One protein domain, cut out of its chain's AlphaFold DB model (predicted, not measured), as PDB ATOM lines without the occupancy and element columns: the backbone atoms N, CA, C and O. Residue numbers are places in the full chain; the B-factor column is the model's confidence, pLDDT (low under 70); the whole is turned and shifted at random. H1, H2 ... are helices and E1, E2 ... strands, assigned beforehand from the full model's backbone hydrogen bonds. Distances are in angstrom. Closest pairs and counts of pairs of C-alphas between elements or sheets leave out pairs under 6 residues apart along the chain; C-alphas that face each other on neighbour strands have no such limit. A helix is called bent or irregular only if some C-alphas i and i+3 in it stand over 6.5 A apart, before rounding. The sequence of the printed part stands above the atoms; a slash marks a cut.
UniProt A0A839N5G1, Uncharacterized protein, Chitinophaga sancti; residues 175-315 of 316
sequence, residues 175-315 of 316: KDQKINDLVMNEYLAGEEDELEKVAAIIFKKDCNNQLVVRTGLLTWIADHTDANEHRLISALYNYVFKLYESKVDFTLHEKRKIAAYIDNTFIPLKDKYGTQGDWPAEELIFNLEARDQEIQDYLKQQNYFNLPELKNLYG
ATOM      1  N   LYS A 175     -54.846  -2.619  29.062       94.38
ATOM      2  CA  LYS A 175     -55.694  -1.538  29.595       94.38
ATOM      3  C   LYS A 175     -55.761  -1.482  31.127       94.38
ATOM      4  O   LYS A 175     -56.191  -0.461  31.657       94.38
ATOM      5  N   ASP A 176     -55.396  -2.554  31.834       96.31
ATOM      6  CA  ASP A 176     -55.433  -2.599  33.301       96.31
ATOM      7  C   ASP A 176     -54.022  -2.627  33.885       96.31
ATOM      8  O   ASP A 176     -53.270  -3.586  33.702       96.31
ATOM      9  N   GLN A 177     -53.694  -1.575  34.632       96.19
ATOM     10  CA  GLN A 177     -52.368  -1.395  35.198       96.19
ATOM     11  C   GLN A 177     -51.971  -2.517  36.159       96.19
ATOM     12  O   GLN A 177     -50.826  -2.936  36.129       96.19
ATOM     13  N   LYS A 178     -52.892  -3.080  36.952       97.25
ATOM     14  CA  LYS A 178     -52.532  -4.147  37.904       97.25
ATOM     15  C   LYS A 178     -52.164  -5.449  37.201       97.25
ATOM     16  O   LYS A 178     -51.386  -6.241  37.728       97.25
ATOM     17  N   ILE A 179     -52.754  -5.692  36.032       98.12
ATOM     18  CA  ILE A 179     -52.400  -6.837  35.192       98.12
ATOM     19  C   ILE A 179     -51.051  -6.570  34.514       98.12
ATOM     20  O   ILE A 179     -50.202  -7.458  34.509       98.12
ATOM     21  N   ASN A 180     -50.814  -5.345  34.029       98.19
ATOM     22  CA  ASN A 180     -49.500  -4.949  33.517       98.19
ATOM     23  C   ASN A 180     -48.417  -5.106  34.600       98.19
ATOM     24  O   ASN A 180     -47.395  -5.723  34.330       98.19
ATOM     25  N   ASP A 181     -48.670  -4.654  35.834       98.00
ATOM     26  CA  ASP A 181     -47.766  -4.802  36.979       98.00
ATOM     27  C   ASP A 181     -47.434  -6.275  37.239       98.00
ATOM     28  O   ASP A 181     -46.274  -6.612  37.454       98.00
ATOM     29  N   LEU A 182     -48.427  -7.174  37.212       97.56
ATOM     30  CA  LEU A 182     -48.197  -8.609  37.410       97.56
ATOM     31  C   LEU A 182     -47.188  -9.167  36.395       97.56
ATOM     32  O   LEU A 182     -46.334  -9.967  36.769       97.56
ATOM     33  N   VAL A 183     -47.320  -8.775  35.128       97.00
ATOM     34  CA  VAL A 183     -46.516  -9.312  34.024       97.00
ATOM     35  C   VAL A 183     -45.149  -8.643  33.962       97.00
ATOM     36  O   VAL A 183     -44.127  -9.316  33.927       97.00
ATOM     37  N   MET A 184     -45.110  -7.316  33.983       97.50
ATOM     38  CA  MET A 184     -43.877  -6.553  33.798       97.50
ATOM     39  C   MET A 184     -42.931  -6.675  34.995       97.50
ATOM     40  O   MET A 184     -41.721  -6.747  34.793       97.50
ATOM     41  N   ASN A 185     -43.450  -6.795  36.225       96.25
ATOM     42  CA  ASN A 185     -42.602  -7.032  37.399       96.25
ATOM     43  C   ASN A 185     -41.907  -8.400  37.362       96.25
ATOM     44  O   ASN A 185     -40.829  -8.540  37.930       96.25
ATOM     45  N   GLU A 186     -42.494  -9.407  36.709       94.12
ATOM     46  CA  GLU A 186     -41.835 -10.705  36.526       94.12
ATOM     47  C   GLU A 186     -40.608 -10.579  35.621       94.12
ATOM     48  O   GLU A 186     -39.552 -11.105  35.960       94.12
ATOM     49  N   TYR A 187     -40.719  -9.823  34.526       93.88
ATOM     50  CA  TYR A 187     -39.579  -9.531  33.660       93.88
ATOM     51  C   TYR A 187     -38.532  -8.668  34.365       93.88
ATOM     52  O   TYR A 187     -37.348  -8.976  34.298       93.88
ATOM     53  N   LEU A 188     -38.955  -7.626  35.087       94.06
ATOM     54  CA  LEU A 188     -38.051  -6.734  35.821       94.06
ATOM     55  C   LEU A 188     -37.253  -7.458  36.922       94.06
ATOM     56  O   LEU A 188     -36.115  -7.089  37.219       94.06
ATOM     57  N   ALA A 189     -37.850  -8.481  37.536       92.69
ATOM     58  CA  ALA A 189     -37.195  -9.338  38.521       92.69
ATOM     59  C   ALA A 189     -36.279 -10.405  37.892       92.69
ATOM     60  O   ALA A 189     -35.550 -11.075  38.623       92.69
ATOM     61  N   GLY A 190     -36.344 -10.588  36.572       89.44
ATOM     62  CA  GLY A 190     -35.530 -11.541  35.832       89.44
ATOM     63  C   GLY A 190     -34.106 -11.056  35.557       89.44
ATOM     64  O   GLY A 190     -33.719  -9.927  35.869       89.44
ATOM     65  N   GLU A 191     -33.332 -11.951  34.946       87.50
ATOM     66  CA  GLU A 191     -31.989 -11.670  34.430       87.50
ATOM     67  C   GLU A 191     -32.054 -10.858  33.123       87.50
ATOM     68  O   GLU A 191     -33.120 -10.685  32.530       87.50
ATOM     69  N   GLU A 192     -30.903 -10.392  32.636       81.00
ATOM     70  CA  GLU A 192     -30.800  -9.540  31.440       81.00
ATOM     71  C   GLU A 192     -31.502 -10.134  30.201       81.00
ATOM     72  O   GLU A 192     -32.246  -9.432  29.514       81.00
ATOM     73  N   ASP A 193     -31.381 -11.448  29.979       82.44
ATOM     74  CA  ASP A 193     -32.061 -12.151  28.882       82.44
ATOM     75  C   ASP A 193     -33.599 -12.092  28.983       82.44
ATOM     76  O   ASP A 193     -34.291 -12.105  27.963       82.44
ATOM     77  N   GLU A 194     -34.165 -12.032  30.193       85.38
ATOM     78  CA  GLU A 194     -35.614 -11.884  30.383       85.38
ATOM     79  C   GLU A 194     -36.068 -10.456  30.065       85.38
ATOM     80  O   GLU A 194     -37.126 -10.270  29.458       85.38
ATOM     81  N   LEU A 195     -35.258  -9.446  30.395       87.38
ATOM     82  CA  LEU A 195     -35.559  -8.051  30.064       87.38
ATOM     83  C   LEU A 195     -35.679  -7.854  28.551       87.38
ATOM     84  O   LEU A 195     -36.578  -7.158  28.085       87.38
ATOM     85  N   GLU A 196     -34.832  -8.509  27.760       84.19
ATOM     86  CA  GLU A 196     -34.894  -8.407  26.299       84.19
ATOM     87  C   GLU A 196     -36.145  -9.064  25.703       84.19
ATOM     88  O   GLU A 196     -36.680  -8.585  24.697       84.19
ATOM     89  N   LYS A 197     -36.684 -10.112  26.342       90.31
ATOM     90  CA  LYS A 197     -37.948 -10.736  25.909       90.31
ATOM     91  C   LYS A 197     -39.134  -9.784  26.028       90.31
ATOM     92  O   LYS A 197     -40.118  -9.964  25.306       90.31
ATOM     93  N   VAL A 198     -39.038  -8.740  26.859       94.38
ATOM     94  CA  VAL A 198     -40.065  -7.693  26.939       94.38
ATOM     95  C   VAL A 198     -40.268  -7.012  25.585       94.38
ATOM     96  O   VAL A 198     -41.397  -6.701  25.205       94.38
ATOM     97  N   ALA A 199     -39.215  -6.849  24.783       94.00
ATOM     98  CA  ALA A 199     -39.356  -6.269  23.453       94.00
ATOM     99  C   ALA A 199     -40.299  -7.095  22.560       94.00
ATOM    100  O   ALA A 199     -41.123  -6.523  21.849       94.00
ATOM    101  N   ALA A 200     -40.255  -8.429  22.651       91.00
ATOM    102  CA  ALA A 200     -41.104  -9.323  21.860       91.00
ATOM    103  C   ALA A 200     -42.587  -9.297  22.276       91.00
ATOM    104  O   ALA A 200     -43.456  -9.658  21.479       91.00
ATOM    105  N   ILE A 201     -42.899  -8.859  23.504       93.69
ATOM    106  CA  ILE A 201     -44.288  -8.633  23.932       93.69
ATOM    107  C   ILE A 201     -44.758  -7.209  23.626       93.69
ATOM    108  O   ILE A 201     -45.958  -7.006  23.488       93.69
ATOM    109  N   ILE A 202     -43.868  -6.220  23.517       96.62
ATOM    110  CA  ILE A 202     -44.251  -4.840  23.175       96.62
ATOM    111  C   ILE A 202     -44.422  -4.679  21.665       96.62
ATOM    112  O   ILE A 202     -45.390  -4.062  21.213       96.62
ATOM    113  N   PHE A 203     -43.484  -5.233  20.899       95.12
ATOM    114  CA  PHE A 203     -43.409  -5.134  19.449       95.12
ATOM    115  C   PHE A 203     -43.704  -6.500  18.850       95.12
ATOM    116  O   PHE A 203     -42.871  -7.405  18.863       95.12
ATOM    117  N   LYS A 204     -44.911  -6.653  18.315       90.31
ATOM    118  CA  LYS A 204     -45.395  -7.927  17.783       90.31
ATOM    119  C   LYS A 204     -46.044  -7.709  16.429       90.31
ATOM    120  O   LYS A 204     -46.533  -6.622  16.143       90.31
ATOM    121  N   LYS A 205     -46.066  -8.739  15.590       88.00
ATOM    122  CA  LYS A 205     -46.894  -8.732  14.385       88.00
ATOM    123  C   LYS A 205     -48.291  -9.241  14.688       88.00
ATOM    124  O   LYS A 205     -48.450 -10.278  15.332       88.00
ATOM    125  N   ASP A 206     -49.288  -8.504  14.219       85.44
ATOM    126  CA  ASP A 206     -50.660  -8.974  14.236       85.44
ATOM    127  C   ASP A 206     -50.875 -10.092  13.209       85.44
ATOM    128  O   ASP A 206     -50.009 -10.492  12.426       85.44
ATOM    129  N   CYS A 207     -52.113 -10.546  13.181       82.12
ATOM    130  CA  CYS A 207     -52.647 -11.485  12.220       82.12
ATOM    131  C   CYS A 207     -52.549 -11.087  10.735       82.12
ATOM    132  O   CYS A 207     -52.729 -11.941   9.867       82.12
ATOM    133  N   ASN A 208     -52.289  -9.816  10.424       82.62
ATOM    134  CA  ASN A 208     -52.066  -9.309   9.070       82.62
ATOM    135  C   ASN A 208     -50.575  -9.095   8.778       82.62
ATOM    136  O   ASN A 208     -50.232  -8.465   7.776       82.62
ATOM    137  N   ASN A 209     -49.694  -9.619   9.637       86.31
ATOM    138  CA  ASN A 209     -48.251  -9.421   9.573       86.31
ATOM    139  C   ASN A 209     -47.845  -7.937   9.697       86.31
ATOM    140  O   ASN A 209     -46.794  -7.543   9.188       86.31
ATOM    141  N   GLN A 210     -48.678  -7.116  10.347       89.12
ATOM    142  CA  GLN A 210     -48.432  -5.699  10.608       89.12
ATOM    143  C   GLN A 210     -47.895  -5.504  12.025       89.12
ATOM    144  O   GLN A 210     -48.404  -6.086  12.981       89.12
ATOM    145  N   LEU A 211     -46.887  -4.644  12.177       93.25
ATOM    146  CA  LEU A 211     -46.373  -4.252  13.488       93.25
ATOM    147  C   LEU A 211     -47.451  -3.584  14.364       93.25
ATOM    148  O   LEU A 211     -47.925  -2.480  14.077       93.25
ATOM    149  N   VAL A 212     -47.721  -4.222  15.498       92.31
ATOM    150  CA  VAL A 212     -48.433  -3.699  16.662       92.31
ATOM    151  C   VAL A 212     -47.413  -3.244  17.694       92.31
ATOM    152  O   VAL A 212     -46.453  -3.952  18.001       92.31
ATOM    153  N   VAL A 213     -47.648  -2.053  18.240       96.19
ATOM    154  CA  VAL A 213     -46.874  -1.501  19.352       96.19
ATOM    155  C   VAL A 213     -47.795  -1.393  20.559       96.19
ATOM    156  O   VAL A 213     -48.733  -0.593  20.553       96.19
ATOM    157  N   ARG A 214     -47.542  -2.193  21.596       96.38
ATOM    158  CA  ARG A 214     -48.330  -2.184  22.836       96.38
ATOM    159  C   ARG A 214     -47.901  -1.020  23.726       96.38
ATOM    160  O   ARG A 214     -47.167  -1.192  24.696       96.38
ATOM    161  N   THR A 215     -48.364   0.182  23.391       96.06
ATOM    162  CA  THR A 215     -47.954   1.424  24.067       96.06
ATOM    163  C   THR A 215     -48.245   1.434  25.565       96.06
ATOM    164  O   THR A 215     -47.495   2.060  26.299       96.06
ATOM    165  N   GLY A 216     -49.261   0.701  26.041       96.62
ATOM    166  CA  GLY A 216     -49.535   0.569  27.477       96.62
ATOM    167  C   GLY A 216     -48.353   0.000  28.275       96.62
ATOM    168  O   GLY A 216     -48.125   0.419  29.404       96.62
ATOM    169  N   LEU A 217     -47.547  -0.884  27.675       98.12
ATOM    170  CA  LEU A 217     -46.339  -1.421  28.313       98.12
ATOM    171  C   LEU A 217     -45.148  -0.455  28.225       98.12
ATOM    172  O   LEU A 217     -44.323  -0.430  29.131       98.12
ATOM    173  N   LEU A 218     -45.069   0.375  27.178       98.06
ATOM    174  CA  LEU A 218     -44.085   1.465  27.119       98.06
ATOM    175  C   LEU A 218     -44.378   2.530  28.182       98.06
ATOM    176  O   LEU A 218     -43.465   2.974  28.870       98.06
ATOM    177  N   THR A 219     -45.654   2.883  28.371       97.88
ATOM    178  CA  THR A 219     -46.090   3.751  29.474       97.88
ATOM    179  C   THR A 219     -45.746   3.132  30.824       97.88
ATOM    180  O   THR A 219     -45.180   3.815  31.668       97.88
ATOM    181  N   TRP A 220     -45.988   1.828  31.000       98.25
ATOM    182  CA  TRP A 220     -45.592   1.116  32.216       98.25
ATOM    183  C   TRP A 220     -44.095   1.268  32.507       98.25
ATOM    184  O   TRP A 220     -43.732   1.624  33.625       98.25
ATOM    185  N   ILE A 221     -43.235   1.052  31.503       98.00
ATOM    186  CA  ILE A 221     -41.780   1.214  31.643       98.00
ATOM    187  C   ILE A 221     -41.436   2.649  32.043       98.00
ATOM    188  O   ILE A 221     -40.644   2.835  32.961       98.00
ATOM    189  N   ALA A 222     -42.044   3.653  31.409       97.81
ATOM    190  CA  ALA A 222     -41.799   5.051  31.752       97.81
ATOM    191  C   ALA A 222     -42.184   5.380  33.206       97.81
ATOM    192  O   ALA A 222     -41.423   6.048  33.904       97.81
ATOM    193  N   ASP A 223     -43.321   4.867  33.678       97.50
ATOM    194  CA  ASP A 223     -43.825   5.110  35.034       97.50
ATOM    195  C   ASP A 223     -43.009   4.391  36.124       97.50
ATOM    196  O   ASP A 223     -43.009   4.821  37.278       97.50
ATOM    197  N   HIS A 224     -42.310   3.309  35.765       96.75
ATOM    198  CA  HIS A 224     -41.521   2.471  36.680       96.75
ATOM    199  C   HIS A 224     -40.008   2.642  36.504       96.75
ATOM    200  O   HIS A 224     -39.238   1.885  37.092       96.75
ATOM    201  N   THR A 225     -39.584   3.623  35.705       96.00
ATOM    202  CA  THR A 225     -38.172   3.961  35.526       96.00
ATOM    203  C   THR A 225     -37.769   5.122  36.430       96.00
ATOM    204  O   THR A 225     -38.420   6.174  36.466       96.00
ATOM    205  N   ASP A 226     -36.642   4.962  37.115       94.00
ATOM    206  CA  ASP A 226     -35.985   6.023  37.871       94.00
ATOM    207  C   ASP A 226     -34.460   6.005  37.680       94.00
ATOM    208  O   ASP A 226     -33.925   5.290  36.834       94.00
ATOM    209  N   ALA A 227     -33.745   6.841  38.437       91.44
ATOM    210  CA  ALA A 227     -32.292   6.953  38.343       91.44
ATOM    211  C   ALA A 227     -31.526   5.665  38.698       91.44
ATOM    212  O   ALA A 227     -30.388   5.505  38.268       91.44
ATOM    213  N   ASN A 228     -32.121   4.769  39.486       90.25
ATOM    214  CA  ASN A 228     -31.514   3.512  39.924       90.25
ATOM    215  C   ASN A 228     -32.089   2.295  39.189       90.25
ATOM    216  O   ASN A 228     -31.407   1.278  39.086       90.25
ATOM    217  N   GLU A 229     -33.327   2.377  38.702       92.06
ATOM    218  CA  GLU A 229     -33.971   1.316  37.932       92.06
ATOM    219  C   GLU A 229     -34.343   1.810  36.536       92.06
ATOM    220  O   GLU A 229     -35.377   2.438  36.329       92.06
ATOM    221  N   HIS A 230     -33.486   1.501  35.566       93.50
ATOM    222  CA  HIS A 230     -33.674   1.822  34.151       93.50
ATOM    223  C   HIS A 230     -33.398   0.615  33.243       93.50
ATOM    224  O   HIS A 230     -33.258   0.751  32.025       93.50
ATOM    225  N   ARG A 231     -33.320  -0.596  33.812       94.00
ATOM    226  CA  ARG A 231     -32.845  -1.782  33.088       94.00
ATOM    227  C   ARG A 231     -33.756  -2.154  31.922       94.00
ATOM    228  O   ARG A 231     -33.258  -2.513  30.861       94.00
ATOM    229  N   LEU A 232     -35.075  -2.012  32.073       95.56
ATOM    230  CA  LEU A 232     -36.024  -2.295  30.989       95.56
ATOM    231  C   LEU A 232     -35.894  -1.321  29.817       95.56
ATOM    232  O   LEU A 232     -35.868  -1.766  28.670       95.56
ATOM    233  N   ILE A 233     -35.788  -0.011  30.069       95.94
ATOM    234  CA  ILE A 233     -35.625   0.949  28.971       95.94
ATOM    235  C   ILE A 233     -34.257   0.788  28.295       95.94
ATOM    236  O   ILE A 233     -34.187   0.823  27.068       95.94
ATOM    237  N   SER A 234     -33.196   0.494  29.057       93.50
ATOM    238  CA  SER A 234     -31.880   0.149  28.504       93.50
ATOM    239  C   SER A 234     -31.918  -1.136  27.666       93.50
ATOM    240  O   SER A 234     -31.334  -1.180  26.584       93.50
ATOM    241  N   ALA A 235     -32.651  -2.166  28.102       94.06
ATOM    242  CA  ALA A 235     -32.837  -3.394  27.330       94.06
ATOM    243  C   ALA A 235     -33.574  -3.128  26.007       94.06
ATOM    244  O   ALA A 235     -33.164  -3.641  24.967       94.06
ATOM    245  N   LEU A 236     -34.610  -2.276  26.004       95.50
ATOM    246  CA  LEU A 236     -35.286  -1.864  24.767       95.50
ATOM    247  C   LEU A 236     -34.366  -1.057  23.842       95.50
ATOM    248  O   LEU A 236     -34.365  -1.276  22.631       95.50
ATOM    249  N   TYR A 237     -33.561  -0.155  24.402       95.12
ATOM    250  CA  TYR A 237     -32.561   0.606  23.655       95.12
ATOM    251  C   TYR A 237     -31.576  -0.336  22.938       95.12
ATOM    252  O   TYR A 237     -31.395  -0.260  21.721       95.12
ATOM    253  N   ASN A 238     -31.014  -1.304  23.670       92.19
ATOM    254  CA  ASN A 238     -30.070  -2.292  23.140       92.19
ATOM    255  C   ASN A 238     -30.713  -3.271  22.149       92.19
ATOM    256  O   ASN A 238     -30.100  -3.631  21.137       92.19
ATOM    257  N   TYR A 239     -31.966  -3.662  22.393       92.81
ATOM    258  CA  TYR A 239     -32.745  -4.530  21.512       92.81
ATOM    259  C   TYR A 239     -32.786  -4.001  20.075       92.81
ATOM    260  O   TYR A 239     -32.705  -4.780  19.125       92.81
ATOM    261  N   VAL A 240     -32.849  -2.681  19.885       93.75
ATOM    262  CA  VAL A 240     -32.931  -2.095  18.543       93.75
ATOM    263  C   VAL A 240     -31.634  -2.301  17.763       93.75
ATOM    264  O   VAL A 240     -31.694  -2.647  16.587       93.75
ATOM    265  N   PHE A 241     -30.456  -2.208  18.380       91.50
ATOM    266  CA  PHE A 241     -29.207  -2.516  17.670       91.50
ATOM    267  C   PHE A 241     -29.155  -3.980  17.230       91.50
ATOM    268  O   PHE A 241     -28.868  -4.257  16.062       91.50
ATOM    269  N   LYS A 242     -29.555  -4.907  18.112       90.12
ATOM    270  CA  LYS A 242     -29.691  -6.333  17.768       90.12
ATOM    271  C   LYS A 242     -30.695  -6.543  16.634       90.12
ATOM    272  O   LYS A 242     -30.488  -7.381  15.753       90.12
ATOM    273  N   LEU A 243     -31.771  -5.758  16.608       90.12
ATOM    274  CA  LEU A 243     -32.777  -5.802  15.554       90.12
ATOM    275  C   LEU A 243     -32.208  -5.382  14.186       90.12
ATOM    276  O   LEU A 243     -32.602  -5.954  13.168       90.12
ATOM    277  N   TYR A 244     -31.274  -4.429  14.127       89.50
ATOM    278  CA  TYR A 244     -30.602  -4.037  12.879       89.50
ATOM    279  C   TYR A 244     -29.522  -5.034  12.436       89.50
ATOM    280  O   TYR A 244     -29.304  -5.191  11.237       89.50
ATOM    281  N   GLU A 245     -28.893  -5.747  13.371       86.56
ATOM    282  CA  GLU A 245     -27.851  -6.747  13.084       86.56
ATOM    283  C   GLU A 245     -28.419  -8.108  12.653       86.56
ATOM    284  O   GLU A 245     -27.776  -8.871  11.928       86.56
ATOM    285  N   SER A 246     -29.647  -8.416  13.064       78.75
ATOM    286  CA  SER A 246     -30.292  -9.701  12.812       78.75
ATOM    287  C   SER A 246     -31.240  -9.687  11.603       78.75
ATOM    288  O   SER A 246     -31.866  -8.682  11.244       78.75
ATOM    289  N   LYS A 247     -31.414 -10.867  10.990       62.16
ATOM    290  CA  LYS A 247     -32.453 -11.142   9.976       62.16
ATOM    291  C   LYS A 247     -33.831 -11.402  10.617       62.16
ATOM    292  O   LYS A 247     -34.535 -12.310  10.192       62.16
ATOM    293  N   VAL A 248     -34.178 -10.667  11.672       65.00
ATOM    294  CA  VAL A 248     -35.472 -10.789  12.368       65.00
ATOM    295  C   VAL A 248     -36.632 -10.361  11.458       65.00
ATOM    296  O   VAL A 248     -36.447  -9.552  10.548       65.00
ATOM    297  N   ASP A 249     -37.829 -10.877  11.751       76.88
ATOM    298  CA  ASP A 249     -39.097 -10.769  11.008       76.88
ATOM    299  C   ASP A 249     -39.691  -9.350  10.839       76.88
ATOM    300  O   ASP A 249     -40.851  -9.210  10.440       76.88
ATOM    301  N   PHE A 250     -38.932  -8.279  11.087       92.19
ATOM    302  CA  PHE A 250     -39.368  -6.896  10.865       92.19
ATOM    303  C   PHE A 250     -38.714  -6.287   9.622       92.19
ATOM    304  O   PHE A 250     -37.497  -6.332   9.434       92.19
ATOM    305  N   THR A 251     -39.532  -5.658   8.780       93.69
ATOM    306  CA  THR A 251     -39.071  -4.831   7.658       93.69
ATOM    307  C   THR A 251     -38.324  -3.600   8.168       93.69
ATOM    308  O   THR A 251     -38.538  -3.166   9.297       93.69
ATOM    309  N   LEU A 252     -37.486  -2.974   7.335       94.19
ATOM    310  CA  LEU A 252     -36.765  -1.755   7.729       94.19
ATOM    311  C   LEU A 252     -37.711  -0.651   8.241       94.19
ATOM    312  O   LEU A 252     -37.438  -0.031   9.263       94.19
ATOM    313  N   HIS A 253     -38.867  -0.465   7.596       95.06
ATOM    314  CA  HIS A 253     -39.901   0.475   8.042       95.06
ATOM    315  C   HIS A 253     -40.419   0.171   9.454       95.06
ATOM    316  O   HIS A 253     -40.624   1.088  10.251       95.06
ATOM    317  N   GLU A 254     -40.613  -1.110   9.772       96.44
ATOM    318  CA  GLU A 254     -41.021  -1.561  11.104       96.44
ATOM    319  C   GLU A 254     -39.897  -1.358  12.122       96.44
ATOM    320  O   GLU A 254     -40.165  -0.834  13.197       96.44
ATOM    321  N   LYS A 255     -38.638  -1.660  11.769       95.69
ATOM    322  CA  LYS A 255     -37.470  -1.407  12.634       95.69
ATOM    323  C   LYS A 255     -37.337   0.077  12.990       95.69
ATOM    324  O   LYS A 255     -37.181   0.412  14.161       95.69
ATOM    325  N   ARG A 256     -37.474   0.974  12.005       96.50
ATOM    326  CA  ARG A 256     -37.477   2.435  12.214       96.50
ATOM    327  C   ARG A 256     -38.634   2.881  13.110       96.50
ATOM    328  O   ARG A 256     -38.444   3.719  13.984       96.50
ATOM    329  N   LYS A 257     -39.832   2.308  12.926       97.56
ATOM    330  CA  LYS A 257     -40.990   2.597  13.785       97.56
ATOM    331  C   LYS A 257     -40.753   2.124  15.222       97.56
ATOM    332  O   LYS A 257     -40.994   2.896  16.137       97.56
ATOM    333  N   ILE A 258     -40.244   0.910  15.428       97.56
ATOM    334  CA  ILE A 258     -39.877   0.390  16.757       97.56
ATOM    335  C   ILE A 258     -38.888   1.338  17.445       97.56
ATOM    336  O   ILE A 258     -39.148   1.771  18.567       97.56
ATOM    337  N   ALA A 259     -37.817   1.728  16.744       97.12
ATOM    338  CA  ALA A 259     -36.830   2.674  17.258       97.12
ATOM    339  C   ALA A 259     -37.477   4.003  17.683       97.12
ATOM    340  O   ALA A 259     -37.223   4.470  18.786       97.12
ATOM    341  N   ALA A 260     -38.383   4.557  16.871       97.94
ATOM    342  CA  ALA A 260     -39.088   5.800  17.187       97.94
ATOM    343  C   ALA A 260     -39.917   5.720  18.482       97.94
ATOM    344  O   ALA A 260     -39.898   6.649  19.285       97.94
ATOM    345  N   TYR A 261     -40.646   4.619  18.700       98.50
ATOM    346  CA  TYR A 261     -41.446   4.435  19.919       98.50
ATOM    347  C   TYR A 261     -40.578   4.260  21.168       98.50
ATOM    348  O   TYR A 261     -40.927   4.777  22.233       98.50
ATOM    349  N   ILE A 262     -39.460   3.542  21.043       97.94
ATOM    350  CA  ILE A 262     -38.503   3.369  22.139       97.94
ATOM    351  C   ILE A 262     -37.857   4.708  22.469       97.94
ATOM    352  O   ILE A 262     -37.879   5.102  23.629       97.94
ATOM    353  N   ASP A 263     -37.374   5.444  21.467       97.06
ATOM    354  CA  ASP A 263     -36.697   6.721  21.695       97.06
ATOM    355  C   ASP A 263     -37.651   7.766  22.286       97.06
ATOM    356  O   ASP A 263     -37.319   8.430  23.261       97.06
ATOM    357  N   ASN A 264     -38.905   7.820  21.819       97.94
ATOM    358  CA  ASN A 264     -39.927   8.676  22.431       97.94
ATOM    359  C   ASN A 264     -40.185   8.345  23.913       97.94
ATOM    360  O   ASN A 264     -40.603   9.212  24.673       97.94
ATOM    361  N   THR A 265     -39.986   7.092  24.324       97.94
ATOM    362  CA  THR A 265     -40.093   6.688  25.736       97.94
ATOM    363  C   THR A 265     -38.807   7.022  26.497       97.94
ATOM    364  O   THR A 265     -38.857   7.428  27.653       97.94
ATOM    365  N   PHE A 266     -37.656   6.876  25.843       97.12
ATOM    366  CA  PHE A 266     -36.325   7.061  26.411       97.12
ATOM    367  C   PHE A 266     -35.965   8.530  26.669       97.12
ATOM    368  O   PHE A 266     -35.501   8.838  27.763       97.12
ATOM    369  N   ILE A 267     -36.208   9.428  25.706       95.94
ATOM    370  CA  ILE A 267     -35.849  10.859  25.757       95.94
ATOM    371  C   ILE A 267     -36.218  11.515  27.103       95.94
ATOM    372  O   ILE A 267     -35.311  11.962  27.808       95.94
ATOM    373  N   PRO A 268     -37.493  11.516  27.547       96.06
ATOM    374  CA  PRO A 268     -37.863  12.191  28.793       96.06
ATOM    375  C   PRO A 268     -37.255  11.532  30.039       96.06
ATOM    376  O   PRO A 268     -37.041  12.199  31.053       96.06
ATOM    377  N   LEU A 269     -36.970  10.225  29.991       96.38
ATOM    378  CA  LEU A 269     -36.333   9.499  31.090       96.38
ATOM    379  C   LEU A 269     -34.848   9.858  31.190       96.38
ATOM    380  O   LEU A 269     -34.367  10.153  32.284       96.38
ATOM    381  N   LYS A 270     -34.144   9.909  30.052       94.44
ATOM    382  CA  LYS A 270     -32.750  10.353  29.970       94.44
ATOM    383  C   LYS A 270     -32.604  11.811  30.396       94.44
ATOM    384  O   LYS A 270     -31.725  12.106  31.198       94.44
ATOM    385  N   ASP A 271     -33.475  12.711  29.948       93.56
ATOM    386  CA  ASP A 271     -33.422  14.123  30.356       93.56
ATOM    387  C   ASP A 271     -33.582  14.291  31.869       93.56
ATOM    388  O   ASP A 271     -32.936  15.132  32.499       93.56
ATOM    389  N   LYS A 272     -34.437  13.462  32.475       94.94
ATOM    390  CA  LYS A 272     -34.729  13.520  33.905       94.94
ATOM    391  C   LYS A 272     -33.666  12.838  34.769       94.94
ATOM    392  O   LYS A 272     -33.373  13.333  35.858       94.94
ATOM    393  N   TYR A 273     -33.118  11.709  34.322       94.31
ATOM    394  CA  TYR A 273     -32.299  10.822  35.156       94.31
ATOM    395  C   TYR A 273     -30.904  10.520  34.599       94.31
ATOM    396  O   TYR A 273     -30.043  10.101  35.361       94.31
ATOM    397  N   GLY A 274     -30.628  10.791  33.322       86.25
ATOM    398  CA  GLY A 274     -29.417  10.370  32.598       86.25
ATOM    399  C   GLY A 274     -28.093  10.977  33.072       86.25
ATOM    400  O   GLY A 274     -27.035  10.631  32.561       86.25
ATOM    401  N   THR A 275     -28.128  11.864  34.069       84.31
ATOM    402  CA  THR A 275     -26.930  12.330  34.792       84.31
ATOM    403  C   THR A 275     -26.544  11.419  35.963       84.31
ATOM    404  O   THR A 275     -25.514  11.640  36.602       84.31
ATOM    405  N   GLN A 276     -27.367  10.413  36.265       75.75
ATOM    406  CA  GLN A 276     -27.230   9.489  37.384       75.75
ATOM    407  C   GLN A 276     -27.259   8.053  36.849       75.75
ATOM    408  O   GLN A 276     -28.256   7.637  36.275       75.75
ATOM    409  N   GLY A 277     -26.187   7.285  37.055       72.56
ATOM    410  CA  GLY A 277     -26.124   5.879  36.635       72.56
ATOM    411  C   GLY A 277     -25.530   5.662  35.240       72.56
ATOM    412  O   GLY A 277     -24.889   6.548  34.680       72.56
ATOM    413  N   ASP A 278     -25.715   4.451  34.712       83.81
ATOM    414  CA  ASP A 278     -25.132   3.980  33.446       83.81
ATOM    415  C   ASP A 278     -26.162   4.065  32.308       83.81
ATOM    416  O   ASP A 278     -26.713   3.065  31.840       83.81
ATOM    417  N   TRP A 279     -26.498   5.295  31.917       88.38
ATOM    418  CA  TRP A 279     -27.442   5.563  30.831       88.38
ATOM    419  C   TRP A 279     -26.728   5.637  29.478       88.38
ATOM    420  O   TRP A 279     -25.606   6.146  29.404       88.38
ATOM    421  N   PRO A 280     -27.385   5.225  28.375       84.31
ATOM    422  CA  PRO A 280     -26.886   5.514  27.038       84.31
ATOM    423  C   PRO A 280     -26.647   7.020  26.855       84.31
ATOM    424  O   PRO A 280     -27.506   7.842  27.180       84.31
ATOM    425  N   ALA A 281     -25.470   7.374  26.333       83.75
ATOM    426  CA  ALA A 281     -25.025   8.765  26.245       83.75
ATOM    427  C   ALA A 281     -25.851   9.616  25.263       83.75
ATOM    428  O   ALA A 281     -26.043  10.807  25.496       83.75
ATOM    429  N   GLU A 282     -26.361   8.993  24.201       90.25
ATOM    430  CA  GLU A 282     -27.039   9.649  23.080       90.25
ATOM    431  C   GLU A 282     -28.419   9.015  22.849       90.25
ATOM    432  O   GLU A 282     -28.635   7.836  23.153       90.25
ATOM    433  N   GLU A 283     -29.350   9.778  22.287       92.81
ATOM    434  CA  GLU A 283     -30.648   9.289  21.825       92.81
ATOM    435  C   GLU A 283     -30.481   8.147  20.812       92.81
ATOM    436  O   GLU A 283     -29.520   8.073  20.034       92.81
ATOM    437  N   LEU A 284     -31.430   7.212  20.839       94.19
ATOM    438  CA  LEU A 284     -31.341   5.972  20.076       94.19
ATOM    439  C   LEU A 284     -31.256   6.251  18.575       94.19
ATOM    440  O   LEU A 284     -30.461   5.622  17.874       94.19
ATOM    441  N   ILE A 285     -32.072   7.181  18.074       95.00
ATOM    442  CA  ILE A 285     -32.124   7.483  16.643       95.00
ATOM    443  C   ILE A 285     -30.794   8.046  16.132       95.00
ATOM    444  O   ILE A 285     -30.369   7.651  15.046       95.00
ATOM    445  N   PHE A 286     -30.100   8.887  16.904       93.50
ATOM    446  CA  PHE A 286     -28.792   9.425  16.508       93.50
ATOM    447  C   PHE A 286     -27.727   8.327  16.434       93.50
ATOM    448  O   PHE A 286     -27.000   8.223  15.446       93.50
ATOM    449  N   ASN A 287     -27.695   7.418  17.411       93.38
ATOM    450  CA  ASN A 287     -26.775   6.280  17.363       93.38
ATOM    451  C   ASN A 287     -27.072   5.300  16.213       93.38
ATOM    452  O   ASN A 287     -26.174   4.589  15.744       93.38
ATOM    453  N   LEU A 288     -28.318   5.243  15.734       94.31
ATOM    454  CA  LEU A 288     -28.698   4.386  14.612       94.31
ATOM    455  C   LEU A 288     -28.274   4.925  13.246       94.31
ATOM    456  O   LEU A 288     -28.200   4.124  12.316       94.31
ATOM    457  N   GLU A 289     -27.910   6.201  13.104       92.94
ATOM    458  CA  GLU A 289     -27.464   6.765  11.818       92.94
ATOM    459  C   GLU A 289     -26.244   6.046  11.235       92.94
ATOM    460  O   GLU A 289     -26.101   5.916  10.018       92.94
ATOM    461  N   ALA A 290     -25.384   5.501  12.102       91.12
ATOM    462  CA  ALA A 290     -24.243   4.689  11.692       91.12
ATOM    463  C   ALA A 290     -24.652   3.385  10.971       91.12
ATOM    464  O   ALA A 290     -23.848   2.811  10.236       91.12
ATOM    465  N   ARG A 291     -25.884   2.902  11.188       92.19
ATOM    466  CA  ARG A 291     -26.455   1.683  10.585       92.19
ATOM    467  C   ARG A 291     -27.546   1.990   9.553       92.19
ATOM    468  O   ARG A 291     -27.771   1.180   8.658       92.19
ATOM    469  N   ASP A 292     -28.210   3.135   9.675       94.50
ATOM    470  CA  ASP A 292     -29.311   3.578   8.827       94.50
ATOM    471  C   ASP A 292     -29.264   5.096   8.621       94.50
ATOM    472  O   ASP A 292     -29.886   5.870   9.348       94.50
ATOM    473  N   GLN A 293     -28.525   5.520   7.596       94.62
ATOM    474  CA  GLN A 293     -28.287   6.934   7.292       94.62
ATOM    475  C   GLN A 293     -29.561   7.706   6.907       94.62
ATOM    476  O   GLN A 293     -29.567   8.931   6.946       94.62
ATOM    477  N   GLU A 294     -30.642   7.015   6.534       96.19
ATOM    478  CA  GLU A 294     -31.901   7.638   6.100       96.19
ATOM    479  C   GLU A 294     -32.955   7.699   7.219       96.19
ATOM    480  O   GLU A 294     -34.090   8.129   6.979       96.19
ATOM    481  N   ILE A 295     -32.635   7.237   8.436       95.75
ATOM    482  CA  ILE A 295     -33.627   7.099   9.507       95.75
ATOM    483  C   ILE A 295     -34.298   8.432   9.852       95.75
ATOM    484  O   ILE A 295     -35.524   8.479   9.951       95.75
ATOM    485  N   GLN A 296     -33.541   9.527   9.961       94.31
ATOM    486  CA  GLN A 296     -34.098  10.839  10.304       94.31
ATOM    487  C   GLN A 296     -35.055  11.365   9.230       94.31
ATOM    488  O   GLN A 296     -36.179  11.775   9.538       94.31
ATOM    489  N   ASP A 297     -34.638  11.311   7.962       95.38
ATOM    490  CA  ASP A 297     -35.457  11.744   6.828       95.38
ATOM    491  C   ASP A 297     -36.749  10.931   6.744       95.38
ATOM    492  O   ASP A 297     -37.833  11.483   6.537       95.38
ATOM    493  N   TYR A 298     -36.658   9.620   6.974       96.81
ATOM    494  CA  TYR A 298     -37.824   8.753   7.042       96.81
ATOM    495  C   TYR A 298     -38.773   9.147   8.179       96.81
ATOM    496  O   TYR A 298     -39.976   9.274   7.950       96.81
ATOM    497  N   LEU A 299     -38.266   9.371   9.394       96.44
ATOM    498  CA  LEU A 299     -39.100   9.768  10.532       96.44
ATOM    499  C   LEU A 299     -39.815  11.093  10.267       96.44
ATOM    500  O   LEU A 299     -41.016  11.197  10.524       96.44
ATOM    501  N   LYS A 300     -39.124  12.059   9.661       95.75
ATOM    502  CA  LYS A 300     -39.719  13.326   9.231       95.75
ATOM    503  C   LYS A 300     -40.843  13.116   8.214       95.75
ATOM    504  O   LYS A 300     -41.922  13.683   8.373       95.75
ATOM    505  N   GLN A 301     -40.639  12.262   7.206       96.81
ATOM    506  CA  GLN A 301     -41.678  11.914   6.224       96.81
ATOM    507  C   GLN A 301     -42.900  11.245   6.870       96.81
ATOM    508  O   GLN A 301     -44.024  11.452   6.416       96.81
ATOM    509  N   GLN A 302     -42.700  10.477   7.943       97.25
ATOM    510  CA  GLN A 302     -43.778   9.854   8.718       97.25
ATOM    511  C   GLN A 302     -44.383  10.781   9.787       97.25
ATOM    512  O   GLN A 302     -45.157  10.316  10.627       97.25
ATOM    513  N   ASN A 303     -44.037  12.077   9.797       95.75
ATOM    514  CA  ASN A 303     -44.426  13.038  10.837       95.75
ATOM    515  C   ASN A 303     -44.147  12.500  12.256       95.75
ATOM    516  O   ASN A 303     -44.973  12.623  13.167       95.75
ATOM    517  N   TYR A 304     -43.011  11.810  12.406       96.00
ATOM    518  CA  TYR A 304     -42.549  11.155  13.631       96.00
ATOM    519  C   TYR A 304     -43.599  10.227  14.253       96.00
ATOM    520  O   TYR A 304     -43.662  10.081  15.466       96.00
ATOM    521  N   PHE A 305     -44.489   9.649  13.439       96.19
ATOM    522  CA  PHE A 305     -45.630   8.844  13.893       96.19
ATOM    523  C   PHE A 305     -46.535   9.544  14.926       96.19
ATOM    524  O   PHE A 305     -47.263   8.878  15.659       96.19
ATOM    525  N   ASN A 306     -46.517  10.883  14.975       95.69
ATOM    526  CA  ASN A 306     -47.163  11.701  16.009       95.69
ATOM    527  C   ASN A 306     -46.651  11.470  17.442       95.69
ATOM    528  O   ASN A 306     -47.386  11.708  18.396       95.69
ATOM    529  N   LEU A 307     -45.396  11.049  17.587       97.25
ATOM    530  CA  LEU A 307     -44.724  10.868  18.869       97.25
ATOM    531  C   LEU A 307     -44.153  12.215  19.361       97.25
ATOM    532  O   LEU A 307     -43.309  12.788  18.669       97.25
ATOM    533  N   PRO A 308     -44.640  12.768  20.488       95.88
ATOM    534  CA  PRO A 308     -44.366  14.153  20.877       95.88
ATOM    535  C   PRO A 308     -42.910  14.403  21.275       95.88
ATOM    536  O   PRO A 308     -42.329  15.382  20.819       95.88
ATOM    537  N   GLU A 309     -42.299  13.516  22.060       95.94
ATOM    538  CA  GLU A 309     -40.919  13.703  22.531       95.94
ATOM    539  C   GLU A 309     -39.940  13.634  21.365       95.94
ATOM    540  O   GLU A 309     -39.020  14.441  21.251       95.94
ATOM    541  N   LEU A 310     -40.215  12.733  20.421       92.62
ATOM    542  CA  LEU A 310     -39.432  12.638  19.201       92.62
ATOM    543  C   LEU A 310     -39.599  13.884  18.315       92.62
ATOM    544  O   LEU A 310     -38.615  14.360  17.770       92.62
ATOM    545  N   LYS A 311     -40.807  14.453  18.181       92.62
ATOM    546  CA  LYS A 311     -41.008  15.723  17.449       92.62
ATOM    547  C   LYS A 311     -40.224  16.877  18.072       92.62
ATOM    548  O   LYS A 311     -39.521  17.591  17.354       92.62
ATOM    549  N   ASN A 312     -40.289  16.992  19.399       91.94
ATOM    550  CA  ASN A 312     -39.606  18.033  20.161       91.94
ATOM    551  C   ASN A 312     -38.083  17.973  19.972       91.94
ATOM    552  O   ASN A 312     -37.460  19.020  19.794       91.94
ATOM    553  N   LEU A 313     -37.498  16.768  19.931       87.00
ATOM    554  CA  LEU A 313     -36.064  16.564  19.686       87.00
ATOM    555  C   LEU A 313     -35.591  17.216  18.373       87.00
ATOM    556  O   LEU A 313     -34.479  17.733  18.296       87.00
ATOM    557  N   TYR A 314     -36.453  17.251  17.351       79.75
ATOM    558  CA  TYR A 314     -36.170  17.856  16.043       79.75
ATOM    559  C   TYR A 314     -36.728  19.281  15.876       79.75
ATOM    560  O   TYR A 314     -36.714  19.814  14.762       79.75
ATOM    561  N   GLY A 315     -37.209  19.909  16.956       69.81
ATOM    562  CA  GLY A 315     -37.705  21.289  16.959       69.81
ATOM    563  C   GLY A 315     -38.998  21.508  16.167       69.81
ATOM    564  O   GLY A 315     -39.160  22.577  15.571       69.81
TER     565      GLY A 315
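AT A GLANCE: This is residues 175 to 315 of the 316 residues of an uncharacterized protein of Chitinophaga sancti (UniProt A0A839N5G1). A long, kinked helix, H5, runs through the middle of a rounded, compact body made mostly of helices, and H4 folds back beside it as a helical hairpin. H2 crosses H4, H3 packs on H4 and H5, and H1 covers H2 and H3 from outside; elsewhere round H5 sit the four short helices H6, H7, H8 and H9, and a small strand hairpin, E1 and E2, lies near its residues 253 to 261. The printed part has 141 residues with nine named helices and two named strands, in the order H1 H2 E1 E2 H3 H4 H5 H6 H7 H8 H9; the sheet E1 - E2 is antiparallel, and the class is mostly helix. The radius of gyration of the C-alphas is 14.5 A, and they span 40 by 37 by 27 A along their three main axes.

HOW THE PARTS SIT: Begin with H1, residues 177 to 188, whose residues 184 to 188 alone touch H2, residues 192 to 202; their closest C-alphas, Tyr 187 and Leu 195, are 5.6 A apart. This is a helical hairpin, opposite ways at a tilt of 35.5 degrees, only just steep. Next come E1, residues 203 to 205, and E2, residues 211 to 213, an antiparallel hairpin at 145 degrees; look for N 204 and O 212 at 3.1 A and N 212 and O 204 at 2.8 A, both within hydrogen-bond range. H3, residues 215 to 223, touches H1, with the closest C-alphas, Asn 180 and Leu 217, 7.0 A apart, at 71 degrees, only just about perpendicular. H4, residues 231 to 245, touches H2 at 76 degrees, about perpendicular; the closest C-alphas, Glu 196 and Ala 235, are 5.5 A apart. The hub is H5, residues 252 to 273, touching six helices. It forms a helical hairpin with H4, opposite ways at a shallow tilt of 29 degrees, with the closest C-alphas, Val 240 and Ala 259, 6.3 A apart. Its residues 262 to 269 alone touch H3, the same way at a shallow tilt of 22 degrees; the closest C-alphas, Ala 222 and Thr 265, are 6.5 A apart. Residues 259 to 263 alone touch H6, residues 284 to 288, with the closest C-alphas, Asp 263 and Leu 284, 5.6 A apart. H7, residues 295 to 301, and H8, residues 303 to 306, each only just touch H5, with 3 pairs of C-alphas within 8 A; the closest are Arg 256 and Ile 295 at 6.6 A, and Ala 260 and Tyr 304 at 7.3 A. H9, residues 308 to 313, touches residues 260 to 268 of H5 alone, about perpendicular at 79 degrees, with the closest C-alphas, Asn 264 and Glu 309, 5.1 A apart. H1 and H5 are apart. Every O i to N i+4 pair is within hydrogen-bond range in H3, H6, H7 and H9; H1 has 7 of 8, H2 3 of 7 beside 7 of 8 O i to N i+3 pairs, H4 10 of 11 and H5 16 of 18, while H8 is too short for such a pair.

IN THESE COORDINATES: Find C-alpha 177 at (-52.368, -1.395, 35.198), where H1 begins; it runs 15.3 A from first to last C-alpha. H2 runs 16.5 A, H3 12.3 A and H4 21.2 A. Find C-alpha 252 at (-36.765, -1.755, 7.729); from there H5 runs 30.5 A, with a kink of 32 degrees near residue 266, and it is only just irregular, C-alphas 265 and 268 being 6.7 A apart. H9 ends at C-alpha 313, at (-36.064, 16.564, 19.686).

THE WHOLE: The two C-alphas farthest apart, those of Asn 208 and Gln 276, are 42.1 A apart. The printed part has no cut and no long link. The mean pLDDT of the printed part is 92.3; look for values under 70 at residues 247 to 248 and residue 315.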